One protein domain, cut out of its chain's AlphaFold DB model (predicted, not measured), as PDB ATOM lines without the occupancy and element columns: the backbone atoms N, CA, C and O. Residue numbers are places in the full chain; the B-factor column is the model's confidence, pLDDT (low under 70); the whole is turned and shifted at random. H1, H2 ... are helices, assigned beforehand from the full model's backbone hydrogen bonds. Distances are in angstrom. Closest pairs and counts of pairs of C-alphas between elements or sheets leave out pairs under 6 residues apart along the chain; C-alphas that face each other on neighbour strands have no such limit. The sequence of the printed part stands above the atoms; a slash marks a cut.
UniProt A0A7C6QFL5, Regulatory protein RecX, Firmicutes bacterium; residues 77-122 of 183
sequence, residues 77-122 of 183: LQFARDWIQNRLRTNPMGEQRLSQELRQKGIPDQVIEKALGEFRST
ATOM      1  N   LEU A  77     -41.419  20.509 -28.501       98.31
ATOM      2  CA  LEU A  77     -41.636  20.124 -27.110       98.31
ATOM      3  C   LEU A  77     -40.322  20.167 -26.335       98.31
ATOM      4  O   LEU A  77     -40.275  20.731 -25.241       98.31
ATOM      5  N   GLN A  78     -39.251  19.613 -26.904       98.00
ATOM      6  CA  GLN A  78     -37.930  19.696 -26.290       98.00
ATOM      7  C   GLN A  78     -37.458  21.148 -26.193       98.00
ATOM      8  O   GLN A  78     -36.995  21.577 -25.137       98.00
ATOM      9  N   PHE A  79     -37.668  21.940 -27.247       98.38
ATOM     10  CA  PHE A  79     -37.377  23.368 -27.239       98.38
ATOM     11  C   PHE A  79     -38.132  24.095 -26.116       98.38
ATOM     12  O   PHE A  79     -37.540  24.905 -25.400       98.38
ATOM     13  N   ALA A  80     -39.425  23.807 -25.932       98.44
ATOM     14  CA  ALA A  80     -40.233  24.419 -24.881       98.44
ATOM     15  C   ALA A  80     -39.735  24.052 -23.475       98.44
ATOM     16  O   ALA A  80     -39.618  24.931 -22.615       98.44
ATOM     17  N   ARG A  81     -39.375  22.783 -23.250       97.88
ATOM     18  CA  ARG A  81     -38.774  22.317 -21.988       97.88
ATOM     19  C   ARG A  81     -37.467  23.040 -21.691       97.88
ATOM     20  O   ARG A  81     -37.317  23.620 -20.615       97.88
ATOM     21  N   ASP A  82     -36.553  23.068 -22.656       97.00
ATOM     22  CA  ASP A  82     -35.252  23.724 -22.508       97.00
ATOM     23  C   ASP A  82     -35.413  25.226 -22.243       97.00
ATOM     24  O   ASP A  82     -34.688  25.814 -21.434       97.00
ATOM     25  N   TRP A  83     -36.400  25.859 -22.885       97.12
ATOM     26  CA  TRP A  83     -36.730  27.262 -22.662       97.12
ATOM     27  C   TRP A  83     -37.175  27.532 -21.223       97.12
ATOM     28  O   TRP A  83     -36.642  28.445 -20.580       97.12
ATOM     29  N   ILE A  84     -38.108  26.727 -20.703       97.12
ATOM     30  CA  ILE A  84     -38.601  26.824 -19.323       97.12
ATOM     31  C   ILE A  84     -37.448  26.615 -18.337       97.12
ATOM     32  O   ILE A  84     -37.213  27.464 -17.476       97.12
ATOM     33  N   GLN A  85     -36.665  25.547 -18.507       95.62
ATOM     34  CA  GLN A  85     -35.527  25.238 -17.634       95.62
ATOM     35  C   GLN A  85     -34.480  26.356 -17.632       95.62
ATOM     36  O   GLN A  85     -33.979  26.776 -16.584       95.62
ATOM     37  N   ASN A  86     -34.180  26.922 -18.801       95.19
ATOM     38  CA  ASN A  86     -33.256  28.041 -18.881       95.19
ATOM     39  C   ASN A  86     -33.796  29.293 -18.168       95.19
ATOM     40  O   ASN A  86     -33.021  30.013 -17.530       95.19
ATOM     41  N   ARG A  87     -35.106  29.565 -18.242       94.19
ATOM     42  CA  ARG A  87     -35.732  30.682 -17.515       94.19
ATOM     43  C   ARG A  87     -35.688  30.483 -16.014       94.19
ATOM     44  O   ARG A  87     -35.232  31.393 -15.331       94.19
ATOM     45  N   LEU A  88     -36.034  29.299 -15.523       92.44
ATOM     46  CA  LEU A  88     -35.923  28.958 -14.103       92.44
ATOM     47  C   LEU A  88     -34.526  29.249 -13.544       92.44
ATOM     48  O   LEU A  88     -34.389  29.857 -12.488       92.44
ATOM     49  N   ARG A  89     -33.476  28.908 -14.298       91.38
ATOM     50  CA  ARG A  89     -32.089  29.138 -13.876       91.38
ATOM     51  C   ARG A  89     -31.648  30.604 -13.943       91.38
ATOM     52  O   ARG A  89     -30.875  31.056 -13.103       91.38
ATOM     53  N   THR A  90     -32.054  31.334 -14.982       91.88
ATOM     54  CA  THR A  90     -31.457  32.648 -15.306       91.88
ATOM     55  C   THR A  90     -32.321  33.836 -14.902       91.88
ATOM     56  O   THR A  90     -31.800  34.874 -14.492       91.88
ATOM     57  N   ASN A  91     -33.639  33.705 -15.014       89.62
ATOM     58  CA  ASN A  91     -34.604  34.742 -14.686       89.62
ATOM     59  C   ASN A  91     -35.958  34.080 -14.389       89.62
ATOM     60  O   ASN A  91     -36.780  33.990 -15.305       89.62
ATOM     61  N   PRO A  92     -36.174  33.612 -13.145       90.56
ATOM     62  CA  PRO A  92     -37.417  32.978 -12.727       90.56
ATOM     63  C   PRO A  92     -38.654  33.769 -13.140       90.56
ATOM     64  O   PRO A  92     -38.706  34.995 -12.981       90.56
ATOM     65  N   MET A  93     -39.637  33.057 -13.675       93.62
ATOM     66  CA  MET A  93     -40.886  33.590 -14.204       93.62
ATOM     67  C   MET A  93     -42.025  32.655 -13.842       93.62
ATOM     68  O   MET A  93     -41.809  31.453 -13.697       93.62
ATOM     69  N   GLY A  94     -43.218  33.229 -13.744       94.88
ATOM     70  CA  GLY A  94     -44.438  32.465 -13.590       94.88
ATOM     71  C   GLY A  94     -44.939  31.890 -14.909       94.88
ATOM     72  O   GLY A  94     -44.523  32.308 -16.004       94.88
ATOM     73  N   GLU A  95     -45.863  30.946 -14.795       95.38
ATOM     74  CA  GLU A  95     -46.413  30.173 -15.906       95.38
ATOM     75  C   GLU A  95     -46.951  31.072 -17.027       95.38
ATOM     76  O   GLU A  95     -46.678  30.845 -18.210       95.38
ATOM     77  N   GLN A  96     -47.657  32.151 -16.672       95.25
ATOM     78  CA  GLN A  96     -48.282  33.040 -17.655       95.25
ATOM     79  C   GLN A  96     -47.246  33.687 -18.578       95.25
ATOM     80  O   GLN A  96     -47.459  33.822 -19.787       95.25
ATOM     81  N   ARG A  97     -46.096  34.081 -18.017       96.88
ATOM     82  CA  ARG A  97     -45.024  34.695 -18.799       96.88
ATOM     83  C   ARG A  97     -44.291  33.656 -19.638       96.88
ATOM     84  O   ARG A  97     -43.971  33.954 -20.787       96.88
ATOM     85  N   LEU A  98     -44.066  32.457 -19.101       97.44
ATOM     86  CA  LEU A  98     -43.480  31.345 -19.854       97.44
ATOM     87  C   LEU A  98     -44.340  30.997 -21.075       97.44
ATOM     88  O   LEU A  98     -43.819  30.949 -22.190       97.44
ATOM     89  N   SER A  99     -45.657  30.868 -20.890       97.81
ATOM     90  CA  SER A  99     -46.622  30.645 -21.974       97.81
ATOM     91  C   SER A  99     -46.529  31.729 -23.049       97.81
ATOM     92  O   SER A  99     -46.398  31.434 -24.238       97.81
ATOM     93  N   GLN A 100     -46.524  33.003 -22.642       97.56
ATOM     94  CA  GLN A 100     -46.413  34.126 -23.574       97.56
ATOM     95  C   GLN A 100     -45.108  34.087 -24.381       97.56
ATOM     96  O   GLN A 100     -45.128  34.326 -25.590       97.56
ATOM     97  N   GLU A 101     -43.975  33.798 -23.739       97.38
ATOM     98  CA  GLU A 101     -42.688  33.714 -24.434       97.38
ATOM     99  C   GLU A 101     -42.652  32.543 -25.420       97.38
ATOM    100  O   GLU A 101     -42.186  32.723 -26.544       97.38
ATOM    101  N   LEU A 102     -43.199  31.380 -25.059       98.19
ATOM    102  CA  LEU A 102     -43.292  30.230 -25.962       98.19
ATOM    103  C   LEU A 102     -44.199  30.512 -27.170       98.19
ATOM    104  O   LEU A 102     -43.828  30.191 -28.299       98.19
ATOM    105  N   ARG A 103     -45.327  31.209 -26.976       98.25
ATOM    106  CA  ARG A 103     -46.183  31.672 -28.086       98.25
ATOM    107  C   ARG A 103     -45.432  32.614 -29.023       98.25
ATOM    108  O   ARG A 103     -45.532  32.486 -30.238       98.25
ATOM    109  N   GLN A 104     -44.621  33.526 -28.484       97.12
ATOM    110  CA  GLN A 104     -43.759  34.402 -29.294       97.12
ATOM    111  C   GLN A 104     -42.670  33.630 -30.054       97.12
ATOM    112  O   GLN A 104     -42.173  34.112 -31.071       97.12
ATOM    113  N   LYS A 105     -42.299  32.433 -29.582       97.38
ATOM    114  CA  LYS A 105     -41.434  31.486 -30.298       97.38
ATOM    115  C   LYS A 105     -42.172  30.639 -31.332       97.38
ATOM    116  O   LYS A 105     -41.533  29.828 -31.997       97.38
ATOM    117  N   GLY A 106     -43.475  30.860 -31.498       97.75
ATOM    118  CA  GLY A 106     -44.319  30.136 -32.441       97.75
ATOM    119  C   GLY A 106     -44.570  28.687 -32.038       97.75
ATOM    120  O   GLY A 106     -44.872  27.877 -32.904       97.75
ATOM    121  N   ILE A 107     -44.426  28.355 -30.751       98.56
ATOM    122  CA  ILE A 107     -44.730  27.012 -30.252       98.56
ATOM    123  C   ILE A 107     -46.254  26.825 -30.231       98.56
ATOM    124  O   ILE A 107     -46.952  27.694 -29.697       98.56
ATOM    125  N   PRO A 108     -46.789  25.714 -30.770       97.94
ATOM    126  CA  PRO A 108     -48.223  25.443 -30.744       97.94
ATOM    127  C   PRO A 108     -48.775  25.307 -29.321       97.94
ATOM    128  O   PRO A 108     -48.150  24.687 -28.461       97.94
ATOM    129  N   ASP A 109     -49.994  25.795 -29.085       97.88
ATOM    130  CA  ASP A 109     -50.642  25.804 -27.763       97.88
ATOM    131  C   ASP A 109     -50.693  24.433 -27.082       97.88
ATOM    132  O   ASP A 109     -50.508  24.338 -25.872       97.88
ATOM    133  N   GLN A 110     -50.893  23.364 -27.854       98.25
ATOM    134  CA  GLN A 110     -50.906  21.994 -27.337       98.25
ATOM    135  C   GLN A 110     -49.533  21.569 -26.789       98.25
ATOM    136  O   GLN A 110     -49.449  20.890 -25.767       98.25
ATOM    137  N   VAL A 111     -48.451  21.993 -27.448       98.38
ATOM    138  CA  VAL A 111     -47.071  21.729 -27.017       98.38
ATOM    139  C   VAL A 111     -46.725  22.581 -25.801       98.38
ATOM    140  O   VAL A 111     -46.139  22.070 -24.847       98.38
ATOM    141  N   ILE A 112     -47.137  23.855 -25.809       98.50
ATOM    142  CA  ILE A 112     -46.998  24.748 -24.655       98.50
ATOM    143  C   ILE A 112     -47.668  24.120 -23.444       98.50
ATOM    144  O   ILE A 112     -47.040  24.013 -22.398       98.50
ATOM    145  N   GLU A 113     -48.912  23.669 -23.585       98.31
ATOM    146  CA  GLU A 113     -49.649  23.165 -22.436       98.31
ATOM    147  C   GLU A 113     -49.087  21.840 -21.907       98.31
ATOM    148  O   GLU A 113     -49.044  21.607 -20.701       98.31
ATOM    149  N   LYS A 114     -48.542  20.996 -22.787       98.31
ATOM    150  CA  LYS A 114     -47.796  19.812 -22.353       98.31
ATOM    151  C   LYS A 114     -46.551  20.187 -21.541       98.31
ATOM    152  O   LYS A 114     -46.342  19.639 -20.461       98.31
ATOM    153  N   ALA A 115     -45.746  21.129 -22.033       98.12
ATOM    154  CA  ALA A 115     -44.535  21.576 -21.344       98.12
ATOM    155  C   ALA A 115     -44.850  22.289 -20.014       98.12
ATOM    156  O   ALA A 115     -44.156  22.078 -19.020       98.12
ATOM    157  N   LEU A 116     -45.910  23.100 -19.970       97.38
ATOM    158  CA  LEU A 116     -46.362  23.756 -18.742       97.38
ATOM    159  C   LEU A 116     -46.995  22.767 -17.755       97.38
ATOM    160  O   LEU A 116     -46.825  22.924 -16.552       97.38
ATOM    161  N   GLY A 117     -47.636  21.699 -18.232       97.44
ATOM    162  CA  GLY A 117     -48.084  20.595 -17.382       97.44
ATOM    163  C   GLY A 117     -46.934  19.917 -16.635       97.44
ATOM    164  O   GLY A 117     -47.056  19.631 -15.445       97.44
ATOM    165  N   GLU A 118     -45.799  19.713 -17.305       96.19
ATOM    166  CA  GLU A 118     -44.570  19.200 -16.681       96.19
ATOM    167  C   GLU A 118     -43.941  20.216 -15.717       96.19
ATOM    168  O   GLU A 118     -43.436  19.849 -14.657       96.19
ATOM    169  N   PHE A 119     -43.998  21.507 -16.046       95.25
ATOM    170  CA  PHE A 119     -43.579  22.574 -15.138       95.25
ATOM    171  C   PHE A 119     -44.409  22.570 -13.846       95.25
ATOM    172  O   PHE A 119     -43.838  22.494 -12.762       95.25
ATOM    173  N   ARG A 120     -45.744  22.555 -13.946       94.62
ATOM    174  CA  ARG A 120     -46.658  22.555 -12.790       94.62
ATOM    175  C   ARG A 120     -46.462  21.349 -11.868       94.62
ATOM    176  O   ARG A 120     -46.700  21.454 -10.671       94.62
ATOM    177  N   SER A 121     -46.048  20.200 -12.403       94.31
ATOM    178  CA  SER A 121     -45.814  18.990 -11.602       94.31
ATOM    179  C   SER A 121     -44.442  18.943 -10.929       94.31
ATOM    180  O   SER A 121     -44.233  18.119 -10.040       94.31
ATOM    181  N   THR A 122     -43.506  19.804 -11.335       92.56
ATOM    182  CA  THR A 122     -42.113  19.779 -10.860       92.56
ATOM    183  C   THR A 122     -41.684  21.050 -10.135       92.56
ATOM    184  O   THR A 122     -40.705  21.018  -9.391       92.56
TER     185      THR A 122
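AT A GLANCE: This is residues 77 to 122 of the 183 residues of the protein "Regulatory protein RecX" of Firmicutes bacterium (UniProt A0A7C6QFL5). Three helices sit with their centres in a triangle: H2 and H3 make a hairpin, and H1 packs on H3 near the first residues of both, the two running the same way and spreading apart like a V at 47 degrees. The 46 printed residues include three named helices, H1, H2, H3 in order, class all helix. The whole is compact, radius of gyration of the C-alphas 9.2 A, spanning 23 by 22 by 18 A.

HOW THE PARTS SIT: H1, residues 77 to 90, touches H3, residues 109 to 122, the same way at a steep tilt of 47 degrees; their closest C-alphas, Leu 77 and Val 111, are 5.7 A apart. H1, with residues 80 to 84 alone, only just touches H2, residues 95 to 104, with 3 pairs of C-alphas within 8 A, the closest Ala 80 and Leu 102. H2 and H3, a helical hairpin, touch opposite ways at a shallow tilt of 31 degrees, closest at C-alphas 99 and 112, 6.5 A. Every O i to N i+4 pair in H1, H2 and H3 is within hydrogen-bond range.

IN THESE COORDINATES: H1 runs 20.0 A from C-alpha 77 at (-41.636, 20.124, -27.110), H2 14.3 A, H3 19.9 A to C-alpha 122 at (-42.113, 19.779, -10.860).

THE WHOLE: The printed part has no cut, both links are tight, and no printed residue is under 70 in pLDDT.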